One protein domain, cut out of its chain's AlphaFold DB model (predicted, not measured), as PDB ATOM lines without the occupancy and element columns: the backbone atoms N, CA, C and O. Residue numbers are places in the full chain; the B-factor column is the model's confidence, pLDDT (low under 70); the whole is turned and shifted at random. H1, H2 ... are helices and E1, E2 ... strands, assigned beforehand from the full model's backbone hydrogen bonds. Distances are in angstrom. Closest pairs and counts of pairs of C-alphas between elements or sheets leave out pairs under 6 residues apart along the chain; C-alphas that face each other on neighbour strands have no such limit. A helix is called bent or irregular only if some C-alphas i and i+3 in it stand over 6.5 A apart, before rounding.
ATOM      1  N   ASP A  80      87.025  91.066 135.492       96.62
ATOM      2  CA  ASP A  80      86.119  91.989 134.807       96.62
ATOM      3  C   ASP A  80      86.960  92.994 133.985       96.62
ATOM      4  O   ASP A  80      87.711  93.796 134.554       96.62
ATOM      5  N   PRO A  81      86.883  92.987 132.638       95.50
ATOM      6  CA  PRO A  81      87.702  93.860 131.798       95.50
ATOM      7  C   PRO A  81      87.456  95.358 132.009       95.50
ATOM      8  O   PRO A  81      88.388  96.155 131.831       95.50
ATOM      9  N   SER A  82      86.225  95.738 132.347       94.06
ATOM     10  CA  SER A  82      85.810  97.123 132.555       94.06
ATOM     11  C   SER A  82      86.331  97.623 133.897       94.06
ATOM     12  O   SER A  82      86.995  98.668 133.939       94.06
ATOM     13  N   PHE A  83      86.152  96.821 134.953       95.75
ATOM     14  CA  PHE A  83      86.708  97.104 136.276       95.75
ATOM     15  C   PHE A  83      88.223  97.230 136.198       95.75
ATOM     16  O   PHE A  83      88.783  98.253 136.609       95.75
ATOM     17  N   ARG A  84      88.880  96.237 135.584       96.56
ATOM     18  CA  ARG A  84      90.334  96.194 135.433       96.56
ATOM     19  C   ARG A  84      90.866  97.450 134.763       96.56
ATOM     20  O   ARG A  84      91.759  98.107 135.289       96.56
ATOM     21  N   ARG A  85      90.301  97.828 133.612       95.94
ATOM     22  CA  ARG A  85      90.764  99.002 132.859       95.94
ATOM     23  C   ARG A  85      90.664 100.284 133.685       95.94
ATOM     24  O   ARG A  85      91.576 101.109 133.635       95.94
ATOM     25  N   ARG A  86      89.559 100.463 134.415       95.56
ATOM     26  CA  ARG A  86      89.319 101.662 135.223       95.56
ATOM     27  C   ARG A  86      90.249 101.718 136.434       95.56
ATOM     28  O   ARG A  86      90.914 102.734 136.634       95.56
ATOM     29  N   HIS A  87      90.324 100.638 137.201       97.31
ATOM     30  CA  HIS A  87      91.047 100.617 138.470       97.31
ATOM     31  C   HIS A  87      92.558 100.504 138.289       97.31
ATOM     32  O   HIS A  87      93.299 101.133 139.036       97.31
ATOM     33  N   GLU A  88      93.053  99.848 137.237       97.88
ATOM     34  CA  GLU A  88      94.484  99.909 136.938       97.88
ATOM     35  C   GLU A  88      94.937 101.336 136.581       97.88
ATOM     36  O   GLU A  88      96.030 101.764 136.957       97.88
ATOM     37  N   ALA A  89      94.121 102.089 135.834       97.12
ATOM     38  CA  ALA A  89      94.417 103.488 135.523       97.12
ATOM     39  C   ALA A  89      94.376 104.364 136.787       97.12
ATOM     40  O   ALA A  89      95.224 105.248 136.958       97.12
ATOM     41  N   LEU A  90      93.430 104.087 137.687       97.38
ATOM     42  CA  LEU A  90      93.334 104.736 138.990       97.38
ATOM     43  C   LEU A  90      94.578 104.463 139.848       97.38
ATOM     44  O   LEU A  90      95.219 105.413 140.284       97.38
ATOM     45  N   LEU A  91      94.991 103.202 140.009       98.25
ATOM     46  CA  LEU A  91      96.174 102.828 140.793       98.25
ATOM     47  C   LEU A  91      97.472 103.411 140.229       98.25
ATOM     48  O   LEU A  91      98.309 103.894 140.990       98.25
ATOM     49  N   ARG A  92      97.632 103.446 138.897       98.38
ATOM     50  CA  ARG A  92      98.764 104.157 138.272       98.38
ATOM     51  C   ARG A  92      98.755 105.640 138.631       98.38
ATOM     52  O   ARG A  92      99.820 106.202 138.879       98.38
ATOM     53  N   SER A  93      97.578 106.262 138.678       97.94
ATOM     54  CA  SER A  93      97.432 107.672 139.055       97.94
ATOM     55  C   SER A  93      97.778 107.901 140.527       97.94
ATOM     56  O   SER A  93      98.543 108.816 140.814       97.94
ATOM     57  N   VAL A  94      97.293 107.044 141.435       98.12
ATOM     58  CA  VAL A  94      97.629 107.078 142.871       98.12
ATOM     59  C   VAL A  94      99.139 106.963 143.073       98.12
ATOM     60  O   VAL A  94      99.746 107.859 143.648       98.12
ATOM     61  N   ALA A  95      99.772 105.923 142.521       98.06
ATOM     62  CA  ALA A  95     101.211 105.710 142.667       98.06
ATOM     63  C   ALA A  95     102.046 106.848 142.050       98.06
ATOM     64  O   ALA A  95     103.081 107.229 142.593       98.06
ATOM     65  N   THR A  96     101.599 107.420 140.926       97.75
ATOM     66  CA  THR A  96     102.280 108.561 140.290       97.75
ATOM     67  C   THR A  96     102.185 109.825 141.143       97.75
ATOM     68  O   THR A  96     103.177 110.540 141.260       97.75
ATOM     69  N   ARG A  97     101.025 110.093 141.756       97.25
ATOM     70  CA  ARG A  97     100.835 111.237 142.659       97.25
ATOM     71  C   ARG A  97     101.620 111.062 143.952       97.25
ATOM     72  O   ARG A  97     102.398 111.941 144.282       97.25
ATOM     73  N   ALA A  98     101.523 109.899 144.595       97.25
ATOM     74  CA  ALA A  98     102.321 109.572 145.777       97.25
ATOM     75  C   ALA A  98     103.818 109.766 145.526       97.25
ATOM     76  O   ALA A  98     104.522 110.372 146.325       97.25
ATOM     77  N   ARG A  99     104.309 109.322 144.366       97.25
ATOM     78  CA  ARG A  99     105.698 109.547 143.969       97.25
ATOM     79  C   ARG A  99     106.045 111.027 143.816       97.25
ATOM     80  O   ARG A  99     107.156 111.408 144.165       97.25
ATOM     81  N   ALA A 100     105.148 111.836 143.256       96.31
ATOM     82  CA  ALA A 100     105.370 113.273 143.122       96.31
ATOM     83  C   ALA A 100     105.467 113.957 144.496       96.31
ATOM     84  O   ALA A 100     106.371 114.768 144.685       96.31
ATOM     85  N   GLU A 101     104.620 113.560 145.451       96.12
ATOM     86  CA  GLU A 101     104.671 114.047 146.837       96.12
ATOM     87  C   GLU A 101     105.983 113.666 147.532       96.12
ATOM     88  O   GLU A 101     106.633 114.509 148.144       96.12
ATOM     89  N   VAL A 102     106.430 112.415 147.376       96.00
ATOM     90  CA  VAL A 102     107.710 111.948 147.939       96.00
ATOM     91  C   VAL A 102     108.899 112.701 147.341       96.00
ATOM     92  O   VAL A 102     109.846 113.015 148.054       96.00
ATOM     93  N   LEU A 103     108.861 113.002 146.041       95.56
ATOM     94  CA  LEU A 103     109.949 113.694 145.347       95.56
ATOM     95  C   LEU A 103     109.970 115.208 145.579       95.56
ATOM     96  O   LEU A 103     110.995 115.821 145.316       95.56
ATOM     97  N   ARG A 104     108.861 115.838 145.988       94.50
ATOM     98  CA  ARG A 104     108.769 117.297 146.209       94.50
ATOM     99  C   ARG A 104     109.327 118.144 145.046       94.50
ATOM    100  O   ARG A 104     109.963 119.174 145.247       94.50
ATOM    101  N   GLY A 105     109.096 117.699 143.808       92.56
ATOM    102  CA  GLY A 105     109.576 118.370 142.590       92.56
ATOM    103  C   GLY A 105     110.971 117.950 142.107       92.56
ATOM    104  O   GLY A 105     111.407 118.409 141.049       92.56
ATOM    105  N   GLU A 106     111.659 117.052 142.815       95.12
ATOM    106  CA  GLU A 106     112.905 116.447 142.347       95.12
ATOM    107  C   GLU A 106     112.713 115.603 141.078       95.12
ATOM    108  O   GLU A 106     111.614 115.162 140.714       95.12
ATOM    109  N   ARG A 107     113.824 115.344 140.374       94.19
ATOM    110  CA  ARG A 107     113.791 114.570 139.135       94.19
ATOM    111  C   ARG A 107     113.344 113.123 139.415       94.19
ATOM    112  O   ARG A 107     113.971 112.430 140.212       94.19
ATOM    113  N   PRO A 108     112.346 112.601 138.682       91.69
ATOM    114  CA  PRO A 108     111.837 111.251 138.895       91.69
ATOM    115  C   PRO A 108     112.893 110.153 138.668       91.69
ATOM    116  O   PRO A 108     113.343 109.943 137.539       91.69
ATOM    117  N   THR A 109     113.228 109.378 139.708       90.88
ATOM    118  CA  THR A 109     114.099 108.186 139.595       90.88
ATOM    119  C   THR A 109     113.344 107.001 138.993       90.88
ATOM    120  O   THR A 109     112.196 106.798 139.376       90.88
ATOM    121  N   PRO A 110     113.924 106.175 138.105       93.50
ATOM    122  CA  PRO A 110     113.208 105.058 137.483       93.50
ATOM    123  C   PRO A 110     112.458 104.181 138.499       93.50
ATOM    124  O   PRO A 110     113.035 103.738 139.485       93.50
ATOM    125  N   MET A 111     111.169 103.952 138.249       95.38
ATOM    126  CA  MET A 111     110.282 103.149 139.090       95.38
ATOM    127  C   MET A 111     109.293 102.414 138.190       95.38
ATOM    128  O   MET A 111     108.845 102.962 137.179       95.38
ATOM    129  N   GLN A 112     108.946 101.184 138.553       96.75
ATOM    130  CA  GLN A 112     107.956 100.381 137.859       96.75
ATOM    131  C   GLN A 112     106.671 100.292 138.684       96.75
ATOM    132  O   GLN A 112     106.717  99.989 139.871       96.75
ATOM    133  N   ILE A 113     105.535 100.542 138.031       97.81
ATOM    134  CA  ILE A 113     104.192 100.452 138.615       97.81
ATOM    135  C   ILE A 113     103.433  99.366 137.853       97.81
ATOM    136  O   ILE A 113     103.180  99.524 136.653       97.81
ATOM    137  N   ARG A 114     103.074  98.265 138.518       97.75
ATOM    138  CA  ARG A 114     102.322  97.155 137.913       97.75
ATOM    139  C   ARG A 114     101.032  96.901 138.693       97.75
ATOM    140  O   ARG A 114     101.046  96.130 139.648       97.75
ATOM    141  N   PRO A 115      99.918  97.545 138.316       98.06
ATOM    142  CA  PRO A 115      98.623  97.132 138.820       98.06
ATOM    143  C   PRO A 115      98.147  95.887 138.059       98.06
ATOM    144  O   PRO A 115      98.371  95.774 136.850       98.06
ATOM    145  N   ALA A 116      97.459  94.990 138.750       97.94
ATOM    146  CA  ALA A 116      96.715  93.881 138.172       97.94
ATOM    147  C   ALA A 116      95.355  93.824 138.864       97.94
ATOM    148  O   ALA A 116      95.295  93.711 140.080       97.94
ATOM    149  N   CYS A 117      94.263  93.948 138.119       98.25
ATOM    150  CA  CYS A 117      92.920  94.032 138.693       98.25
ATOM    151  C   CYS A 117      92.025  92.901 138.189       98.25
ATOM    152  O   CYS A 117      92.081  92.551 137.005       98.25
ATOM    153  N   HIS A 118      91.190  92.378 139.085       97.75
ATOM    154  CA  HIS A 118      90.233  91.309 138.815       97.75
ATOM    155  C   HIS A 118      88.799  91.857 138.786       97.75
ATOM    156  O   HIS A 118      88.540  92.768 138.005       97.75
ATOM    157  N   THR A 119      87.852  91.296 139.535       96.44
ATOM    158  CA  THR A 119      86.446  91.733 139.522       96.44
ATOM    159  C   THR A 119      86.147  92.729 140.637       96.44
ATOM    160  O   THR A 119      85.309  93.609 140.447       96.44
ATOM    161  N   ILE A 120      86.807  92.605 141.785       97.25
ATOM    162  CA  ILE A 120      86.622  93.456 142.961       97.25
ATOM    163  C   ILE A 120      87.949  93.856 143.617       97.25
ATOM    164  O   ILE A 120      88.068  94.982 144.095       97.25
ATOM    165  N   ARG A 121      88.977  93.001 143.572       97.88
ATOM    166  CA  ARG A 121      90.305  93.316 144.126       97.88
ATOM    167  C   ARG A 121      91.304  93.679 143.036       97.88
ATOM    168  O   ARG A 121      91.196  93.257 141.878       97.88
ATOM    169  N   CYS A 122      92.335  94.417 143.425       98.44
ATOM    170  CA  CYS A 122      93.547  94.558 142.631       98.44
ATOM    171  C   CYS A 122      94.789  94.227 143.455       98.44
ATOM    172  O   CYS A 122      94.803  94.344 144.673       98.44
ATOM    173  N   GLU A 123      95.865  93.891 142.767       98.19
ATOM    174  CA  GLU A 123      97.217  93.947 143.286       98.19
ATOM    175  C   GLU A 123      97.928  95.179 142.723       98.19
ATOM    176  O   GLU A 123      97.809  95.499 141.537       98.19
ATOM    177  N   LEU A 124      98.695  95.863 143.565       98.44
ATOM    178  CA  LEU A 124      99.602  96.934 143.178       98.44
ATOM    179  C   LEU A 124     101.028  96.511 143.525       98.44
ATOM    180  O   LEU A 124     101.356  96.374 144.695       98.44
ATOM    181  N   GLU A 125     101.886  96.329 142.524       97.75
ATOM    182  CA  GLU A 125     103.326  96.125 142.716       97.75
ATOM    183  C   GLU A 125     104.084  97.406 142.354       97.75
ATOM    184  O   GLU A 125     103.934  97.935 141.243       97.75
ATOM    185  N   LEU A 126     104.917  97.889 143.278       97.25
ATOM    186  CA  LEU A 126     105.820  99.017 143.065       97.25
ATOM    187  C   LEU A 126     107.261  98.549 143.233       97.25
ATOM    188  O   LEU A 126     107.607  97.997 144.273       97.25
ATOM    189  N   CYS A 127     108.097  98.802 142.228       95.94
ATOM    190  CA  CYS A 127     109.522  98.478 142.264       95.94
ATOM    191  C   CYS A 127     110.369  99.715 141.966       95.94
ATOM    192  O   CYS A 127     110.153 100.378 140.949       95.94
ATOM    193  N   GLY A 128     111.363 100.010 142.797       95.31
ATOM    194  CA  GLY A 128     112.212 101.193 142.644       95.31
ATOM    195  C   GLY A 128     113.216 101.342 143.786       95.31
ATOM    196  O   GLY A 128     113.384 100.404 144.565       95.31
ATOM    197  N   PRO A 129     113.889 102.499 143.896       94.88
ATOM    198  CA  PRO A 129     114.779 102.784 145.018       94.88
ATOM    199  C   PRO A 129     114.040 102.677 146.355       94.88
ATOM    200  O   PRO A 129     112.972 103.270 146.513       94.88
ATOM    201  N   LYS A 130     114.625 101.968 147.324       94.88
ATOM    202  CA  LYS A 130     114.060 101.751 148.661       94.88
ATOM    203  C   LYS A 130     113.467 103.005 149.322       94.88
ATOM    204  O   LYS A 130     112.281 102.954 149.638       94.88
ATOM    205  N   PRO A 131     114.183 104.143 149.449       95.19
ATOM    206  CA  PRO A 131     113.618 105.327 150.104       95.19
ATOM    207  C   PRO A 131     112.365 105.868 149.397       95.19
ATOM    208  O   PRO A 131     111.438 106.336 150.049       95.19
ATOM    209  N   MET A 132     112.295 105.753 148.067       96.25
ATOM    210  CA  MET A 132     111.113 106.160 147.305       96.25
ATOM    211  C   MET A 132     109.932 105.225 147.557       96.25
ATOM    212  O   MET A 132     108.808 105.688 147.740       96.25
ATOM    213  N   ILE A 133     110.174 103.913 147.537       97.06
ATOM    214  CA  ILE A 133     109.126 102.915 147.750       97.06
ATOM    215  C   ILE A 133     108.584 102.994 149.182       97.06
ATOM    216  O   ILE A 133     107.370 102.941 149.360       97.06
ATOM    217  N   ASP A 134     109.451 103.195 150.174       96.44
ATOM    218  CA  ASP A 134     109.050 103.367 151.570       96.44
ATOM    219  C   ASP A 134     108.254 104.663 151.779       96.44
ATOM    220  O   ASP A 134     107.201 104.631 152.416       96.44
ATOM    221  N   GLY A 135     108.674 105.772 151.160       96.69
ATOM    222  CA  GLY A 135     107.912 107.023 151.184       96.69
ATOM    223  C   GLY A 135     106.522 106.880 150.556       96.69
ATOM    224  O   GLY A 135     105.533 107.321 151.133       96.69
ATOM    225  N   ILE A 136     106.410 106.209 149.402       97.38
ATOM    226  CA  ILE A 136     105.103 105.964 148.774       97.38
ATOM    227  C   ILE A 136     104.239 105.081 149.676       97.38
ATOM    228  O   ILE A 136     103.064 105.383 149.867       97.38
ATOM    229  N   ALA A 137     104.813 104.018 150.246       97.44
ATOM    230  CA  ALA A 137     104.107 103.103 151.133       97.44
ATOM    231  C   ALA A 137     103.511 103.813 152.359       97.44
ATOM    232  O   ALA A 137     102.389 103.488 152.739       97.44
ATOM    233  N   ALA A 138     104.214 104.797 152.929       97.31
ATOM    234  CA  ALA A 138     103.715 105.606 154.041       97.31
ATOM    235  C   ALA A 138     102.519 106.496 153.650       97.31
ATOM    236  O   ALA A 138     101.607 106.691 154.449       97.31
ATOM    237  N   LEU A 139     102.476 106.995 152.408       97.50
ATOM    238  CA  LEU A 139     101.373 107.836 151.922       97.50
ATOM    239  C   LEU A 139     100.130 107.039 151.523       97.50
ATOM    240  O   LEU A 139      99.023 107.576 151.574       97.50
ATOM    241  N   LEU A 140     100.293 105.785 151.079       97.75
ATOM    242  CA  LEU A 140      99.191 104.996 150.525       97.75
ATOM    243  C   LEU A 140      97.977 104.915 151.470       97.75
ATOM    244  O   LEU A 140      96.888 105.221 150.989       97.75
ATOM    245  N   PRO A 141      98.095 104.595 152.775       97.94
ATOM    246  CA  PRO A 141      96.936 104.485 153.665       97.94
ATOM    247  C   PRO A 141      96.085 105.758 153.775       97.94
ATOM    248  O   PRO A 141      94.876 105.657 153.966       97.94
ATOM    249  N   GLY A 142      96.688 106.943 153.625       96.94
ATOM    250  CA  GLY A 142      96.005 108.233 153.770       96.94
ATOM    251  C   GLY A 142      95.351 108.768 152.493       96.94
ATOM    252  O   GLY A 142      94.867 109.899 152.487       96.94
ATOM    253  N   VAL A 143      95.347 108.005 151.395       97.75
ATOM    254  CA  VAL A 143      94.728 108.447 150.138       97.75
ATOM    255  C   VAL A 143      93.211 108.518 150.291       97.75
ATOM    256  O   VAL A 143      92.551 107.538 150.642       97.75
ATOM    257  N   THR A 144      92.650 109.675 149.954       97.94
ATOM    258  CA  THR A 144      91.211 109.937 150.025       97.94
ATOM    259  C   THR A 144      90.652 110.341 148.665       97.94
ATOM    260  O   THR A 144      91.374 110.741 147.745       97.94
ATOM    261  N   VAL A 145      89.337 110.214 148.522       96.75
ATOM    262  CA  VAL A 145      88.566 110.766 147.409       96.75
ATOM    263  C   VAL A 145      87.529 111.693 148.001       96.75
ATOM    264  O   VAL A 145      86.661 111.256 148.757       96.75
ATOM    265  N   VAL A 146      87.629 112.974 147.650       91.88
ATOM    266  CA  VAL A 146      86.905 114.042 148.348       91.88
ATOM    267  C   VAL A 146      87.289 114.018 149.835       91.88
ATOM    268  O   VAL A 146      88.391 114.455 150.153       91.88
ATOM    269  N   ASP A 147      86.454 113.446 150.704       93.56
ATOM    270  CA  ASP A 147      86.669 113.371 152.157       93.56
ATOM    271  C   ASP A 147      86.448 111.940 152.703       93.56
ATOM    272  O   ASP A 147      86.206 111.743 153.891       93.56
ATOM    273  N   GLN A 148      86.498 110.925 151.832       96.56
ATOM    274  CA  GLN A 148      86.353 109.511 152.200       96.56
ATOM    275  C   GLN A 148      87.637 108.732 151.890       96.56
ATOM    276  O   GLN A 148      88.305 109.044 150.898       96.56
ATOM    277  N   PRO A 149      87.996 107.711 152.691       97.44
ATOM    278  CA  PRO A 149      89.137 106.856 152.385       97.44
ATOM    279  C   PRO A 149      88.927 106.169 151.035       97.44
ATOM    280  O   PRO A 149      87.833 105.703 150.722       97.44
ATOM    281  N   LEU A 150      89.980 106.103 150.219       97.69
ATOM    282  CA  LEU A 150      89.913 105.393 148.943       97.69
ATOM    283  C   LEU A 150      89.788 103.875 149.152       97.69
ATOM    284  O   LEU A 150      89.160 103.183 148.347       97.69
ATOM    285  N   TRP A 151      90.397 103.364 150.219       97.81
ATOM    286  CA  TRP A 151      90.548 101.936 150.474       97.81
ATOM    287  C   TRP A 151      89.445 101.414 151.381       97.81
ATOM    288  O   TRP A 151      89.176 101.982 152.437       97.81
ATOM    289  N   HIS A 152      88.848 100.302 150.972       97.19
ATOM    290  CA  HIS A 152      88.121  99.424 151.879       97.19
ATOM    291  C   HIS A 152      89.117  98.532 152.630       97.19
ATOM    292  O   HIS A 152      89.086  98.450 153.853       97.19
ATOM    293  N   GLU A 153      90.057  97.940 151.889       97.44
ATOM    294  CA  GLU A 153      91.178  97.171 152.423       97.44
ATOM    295  C   GLU A 153      92.452  97.571 151.670       97.44
ATOM    296  O   GLU A 153      92.474  97.643 150.440       97.44
ATOM    297  N   LEU A 154      93.527  97.827 152.412       98.06
ATOM    298  CA  LEU A 154      94.873  98.001 151.879       98.06
ATOM    299  C   LEU A 154      95.798  97.124 152.713       98.06
ATOM    300  O   LEU A 154      96.108  97.454 153.857       98.06
ATOM    301  N   ARG A 155      96.234  96.003 152.141       97.75
ATOM    302  CA  ARG A 155      97.076  95.033 152.840       97.75
ATOM    303  C   ARG A 155      98.346  94.782 152.056       97.75
ATOM    304  O   ARG A 155      98.296  94.384 150.896       97.75
ATOM    305  N   GLU A 156      99.491  94.990 152.690       97.44
ATOM    306  CA  GLU A 156     100.760  94.571 152.107       97.44
ATOM    307  C   GLU A 156     100.843  93.041 152.081       97.44
ATOM    308  O   GLU A 156     100.494  92.367 153.050       97.44
ATOM    309  N   ILE A 157     101.272  92.492 150.948       96.81
ATOM    310  CA  ILE A 157     101.458  91.058 150.743       96.81
ATOM    311  C   ILE A 157     102.920  90.782 150.415       96.81
ATOM    312  O   ILE A 157     103.577  91.560 149.718       96.81
ATOM    313  N   GLU A 158     103.435  89.652 150.891       91.06
ATOM    314  CA  GLU A 158     104.817  89.278 150.620       91.06
ATOM    315  C   GLU A 158     105.053  89.123 149.111       91.06
ATOM    316  O   GLU A 158     104.356  88.403 148.383       91.06
ATOM    317  N   THR A 159     106.078  89.807 148.609       81.94
ATOM    318  CA  THR A 159     106.591  89.544 147.270       81.94
ATOM    319  C   THR A 159     107.238  88.171 147.264       81.94
ATOM    320  O   THR A 159     108.325  87.998 147.810       81.94
ATOM    321  N   VAL A 160     106.616  87.205 146.582       76.50
ATOM    322  CA  VAL A 160     107.306  85.973 146.188       76.50
ATOM    323  C   VAL A 160     108.482  86.401 145.317       76.50
ATOM    324  O   VAL A 160     108.288  86.800 144.166       76.50
ATOM    325  N   ALA A 161     109.686  86.414 145.891       62.06
ATOM    326  CA  ALA A 161     110.884  86.910 145.240       62.06
ATOM    327  C   ALA A 161     111.142  86.094 143.969       62.06
ATOM    328  O   ALA A 161     111.757  85.029 143.990       62.06
ATOM    329  N   GLU A 172     122.083  98.028 144.359       67.56
ATOM    330  CA  GLU A 172     121.986  97.473 145.718       67.56
ATOM    331  C   GLU A 172     120.761  97.970 146.513       67.56
ATOM    332  O   GLU A 172     120.328  97.289 147.432       67.56
ATOM    333  N   ASP A 173     120.096  99.047 146.070       87.81
ATOM    334  CA  ASP A 173     118.944  99.638 146.764       87.81
ATOM    335  C   ASP A 173     117.583  99.511 146.047       87.81
ATOM    336  O   ASP A 173     116.656 100.259 146.362       87.81
ATOM    337  N   HIS A 174     117.414  98.635 145.048       91.00
ATOM    338  CA  HIS A 174     116.086  98.419 144.438       91.00
ATOM    339  C   HIS A 174     115.258  97.387 145.212       91.00
ATOM    340  O   HIS A 174     115.668  96.239 145.362       91.00
ATOM    341  N   VAL A 175     114.050  97.773 145.627       93.44
ATOM    342  CA  VAL A 175     113.079  96.896 146.299       93.44
ATOM    343  C   VAL A 175     111.771  96.861 145.523       93.44
ATOM    344  O   VAL A 175     111.434  97.812 144.816       93.44
ATOM    345  N   CYS A 176     111.032  95.764 145.667       94.38
ATOM    346  CA  CYS A 176     109.654  95.646 145.215       94.38
ATOM    347  C   CYS A 176     108.761  95.422 146.433       94.38
ATOM    348  O   CYS A 176     109.077  94.575 147.263       94.38
ATOM    349  N   ARG A 177     107.646  96.145 146.519       96.56
ATOM    350  CA  ARG A 177     106.588  95.923 147.514       96.56
ATOM    351  C   ARG A 177     105.266  95.708 146.789       96.56
ATOM    352  O   ARG A 177     105.068  96.228 145.684       96.56
ATOM    353  N   ARG A 178     104.393  94.886 147.371       97.44
ATOM    354  CA  ARG A 178     103.109  94.498 146.782       97.44
ATOM    355  C   ARG A 178     101.990  94.709 147.780       97.44
ATOM    356  O   ARG A 178     102.116  94.337 148.937       97.44
ATOM    357  N   TRP A 179     100.876  95.241 147.301       98.38
ATOM    358  CA  TRP A 179      99.665  95.423 148.090       98.38
ATOM    359  C   TRP A 179      98.491  94.754 147.401       98.38
ATOM    360  O   TRP A 179      98.340  94.882 146.187       98.38
ATOM    361  N   LEU A 180      97.656  94.080 148.180       97.94
ATOM    362  CA  LEU A 180      96.296  93.734 147.798       97.94
ATOM    363  C   LEU A 180      95.393  94.905 148.199       97.94
ATOM    364  O   LEU A 180      95.460  95.380 149.336       97.94
ATOM    365  N   VAL A 181      94.586  95.385 147.258       98.06
ATOM    366  CA  VAL A 181      93.699  96.535 147.441       98.06
ATOM    367  C   VAL A 181      92.253  96.185 147.112       98.06
ATOM    368  O   VAL A 181      91.967  95.559 146.087       98.06
ATOM    369  N   ASP A 182      91.355  96.656 147.968       97.31
ATOM    370  CA  ASP A 182      89.916  96.760 147.746       97.31
ATOM    371  C   ASP A 182      89.515  98.234 147.919       97.31
ATOM    372  O   ASP A 182      90.014  98.936 148.801       97.31
ATOM    373  N   PHE A 183      88.636  98.728 147.055       97.19
ATOM    374  CA  PHE A 183      88.249 100.133 147.001       97.19
ATOM    375  C   PHE A 183      86.968 100.368 147.788       97.19
ATOM    376  O   PHE A 183      85.967  99.709 147.532       97.19
ATOM    377  N   ALA A 184      86.952 101.360 148.677       96.38
ATOM    378  CA  ALA A 184      85.726 101.779 149.357       96.38
ATOM    379  C   ALA A 184      84.738 102.415 148.371       96.38
ATOM    380  O   ALA A 184      83.534 102.183 148.455       96.38
ATOM    381  N   ILE A 185      85.265 103.175 147.405       94.00
ATOM    382  CA  ILE A 185      84.499 103.831 146.344       94.00
ATOM    383  C   ILE A 185      84.948 103.279 145.001       94.00
ATOM    384  O   ILE A 185      86.131 103.311 144.661       94.00
ATOM    385  N   GLU A 186      83.992 102.821 144.201       93.19
ATOM    386  CA  GLU A 186      84.304 102.174 142.939       93.19
ATOM    387  C   GLU A 186      84.547 103.170 141.792       93.19
ATOM    388  O   GLU A 186      83.697 103.978 141.415       93.19
ATOM    389  N   GLY A 187      85.724 103.069 141.177       90.00
ATOM    390  CA  GLY A 187      86.109 103.800 139.975       90.00
ATOM    391  C   GLY A 187      86.082 105.334 140.062       90.00
ATOM    392  O   GLY A 187      85.731 105.947 139.038       90.00
ATOM    393  N   PRO A 188      86.478 105.977 141.184       94.94
ATOM    394  CA  PRO A 188      86.506 107.435 141.297       94.94
ATOM    395  C   PRO A 188      87.356 108.062 140.188       94.94
ATOM    396  O   PRO A 188      88.237 107.418 139.603       94.94
ATOM    397  N   ALA A 189      87.076 109.316 139.826       94.69
ATOM    398  CA  ALA A 189      87.887 109.973 138.810       94.69
ATOM    399  C   ALA A 189      89.261 110.329 139.405       94.69
ATOM    400  O   ALA A 189      89.321 110.863 140.510       94.69
ATOM    401  N   PRO A 190      90.377 110.128 138.676       95.50
ATOM    402  CA  PRO A 190      91.708 110.428 139.206       95.50
ATOM    403  C   PRO A 190      91.877 111.868 139.700       95.50
ATOM    404  O   PRO A 190      92.650 112.114 140.614       95.50
ATOM    405  N   LYS A 191      91.152 112.828 139.110       95.44
ATOM    406  CA  LYS A 191      91.174 114.236 139.529       95.44
ATOM    407  C   LYS A 191      90.642 114.468 140.949       95.44
ATOM    408  O   LYS A 191      91.070 115.434 141.563       95.44
ATOM    409  N   ASP A 192      89.791 113.579 141.456       96.31
ATOM    410  CA  ASP A 192      89.147 113.705 142.769       96.31
ATOM    411  C   ASP A 192      89.991 113.069 143.892       96.31
ATOM    412  O   ASP A 192      89.627 113.157 145.064       96.31
ATOM    413  N   LEU A 193      91.122 112.436 143.543       97.19
ATOM    414  CA  LEU A 193      92.076 111.887 144.507       97.19
ATOM    415  C   LEU A 193      92.804 113.005 145.249       97.19
ATOM    416  O   LEU A 193      93.347 113.917 144.615       97.19
ATOM    417  N   ARG A 194      92.920 112.859 146.565       97.19
ATOM    418  CA  ARG A 194      93.756 113.693 147.430       97.19
ATOM    419  C   ARG A 194      94.804 112.817 148.112       97.19
ATOM    420  O   ARG A 194      94.492 111.729 148.597       97.19
ATOM    421  N   MET A 195      96.051 113.280 148.089       96.44
ATOM    422  CA  MET A 195      97.154 112.645 148.811       96.44
ATOM    423  C   MET A 195      97.274 113.305 150.190       96.44
ATOM    424  O   MET A 195      97.011 114.505 150.283       96.44
TER     425      MET A 195
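Overview. This is residues 80 to 161 and 172 to 195 of the 202 residues of an uncharacterized protein of Enhygromyxa salina (UniProt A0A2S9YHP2). One twisted sheet of four strands has two helices over one face; the long H1 slants over E1 and E2, and the shorter H2 runs along the strands and meets H1's residues 95 to 103 steeply. The 106 printed residues hold, in order, H1 E1 E2 H2 E3 E4, a mixed class. The sheet, E1 E2 E4 E3, is antiparallel. The whole is compact, radius of gyration of the C-alphas 13.2 A, spans 37 by 31 by 20 A.

Arrangement. Start at H1, residues 81 to 103, at a height over the sheet of 8.1 A. It lies over E1, residues 112 to 117, and E2, residues 121 to 129, only just slantwise, at 32 degrees to E2 on the local plane; its closest C-alphas to E1 are Arg 84 and Cys 117, 4.7 A. E1 and E2 form a hairpin; N 114 and O 125, 2.9 A, are within hydrogen-bond range. H2, residues 130 to 142, is on the same face, over E2, height 7.7 A. It touches H1, closest C-alphas Ala 98 and Ile 136, 5.5 A, opposite ways at a steep tilt of 64 degrees. E4, residues 174 to 183, neighbours E2 (N 124 and O 179, 2.8 A) and edge strand E3, residues 151 to 157 (N 155 and O 180, 3.0 A), both within hydrogen-bond range. E2, H2 and E3 make a split strand-helix-strand unit, with E4 between its strands; the crossover is right-handed. O i to N i+4 pairs within range are 18 of 19 in H1, 7 of 9 in H2.

Along the chain. Find C-alpha 81 at (87.702, 93.860, 131.798); H1 runs 32.7 A from there. E2 spans 26.3 A. H2, 19.9 A, is only just irregular: C-alphas 138 and 141 are 6.9 A apart. E4 runs 28.0 A to C-alpha 183 at (88.249, 100.133, 147.001).

Size, cuts and confidence. Residues 162 to 171 are not printed; C-alphas 161 and 172 are 15.3 A apart. Of the links printed whole, none is long. Residues 161 and 172 have pLDDT under 70.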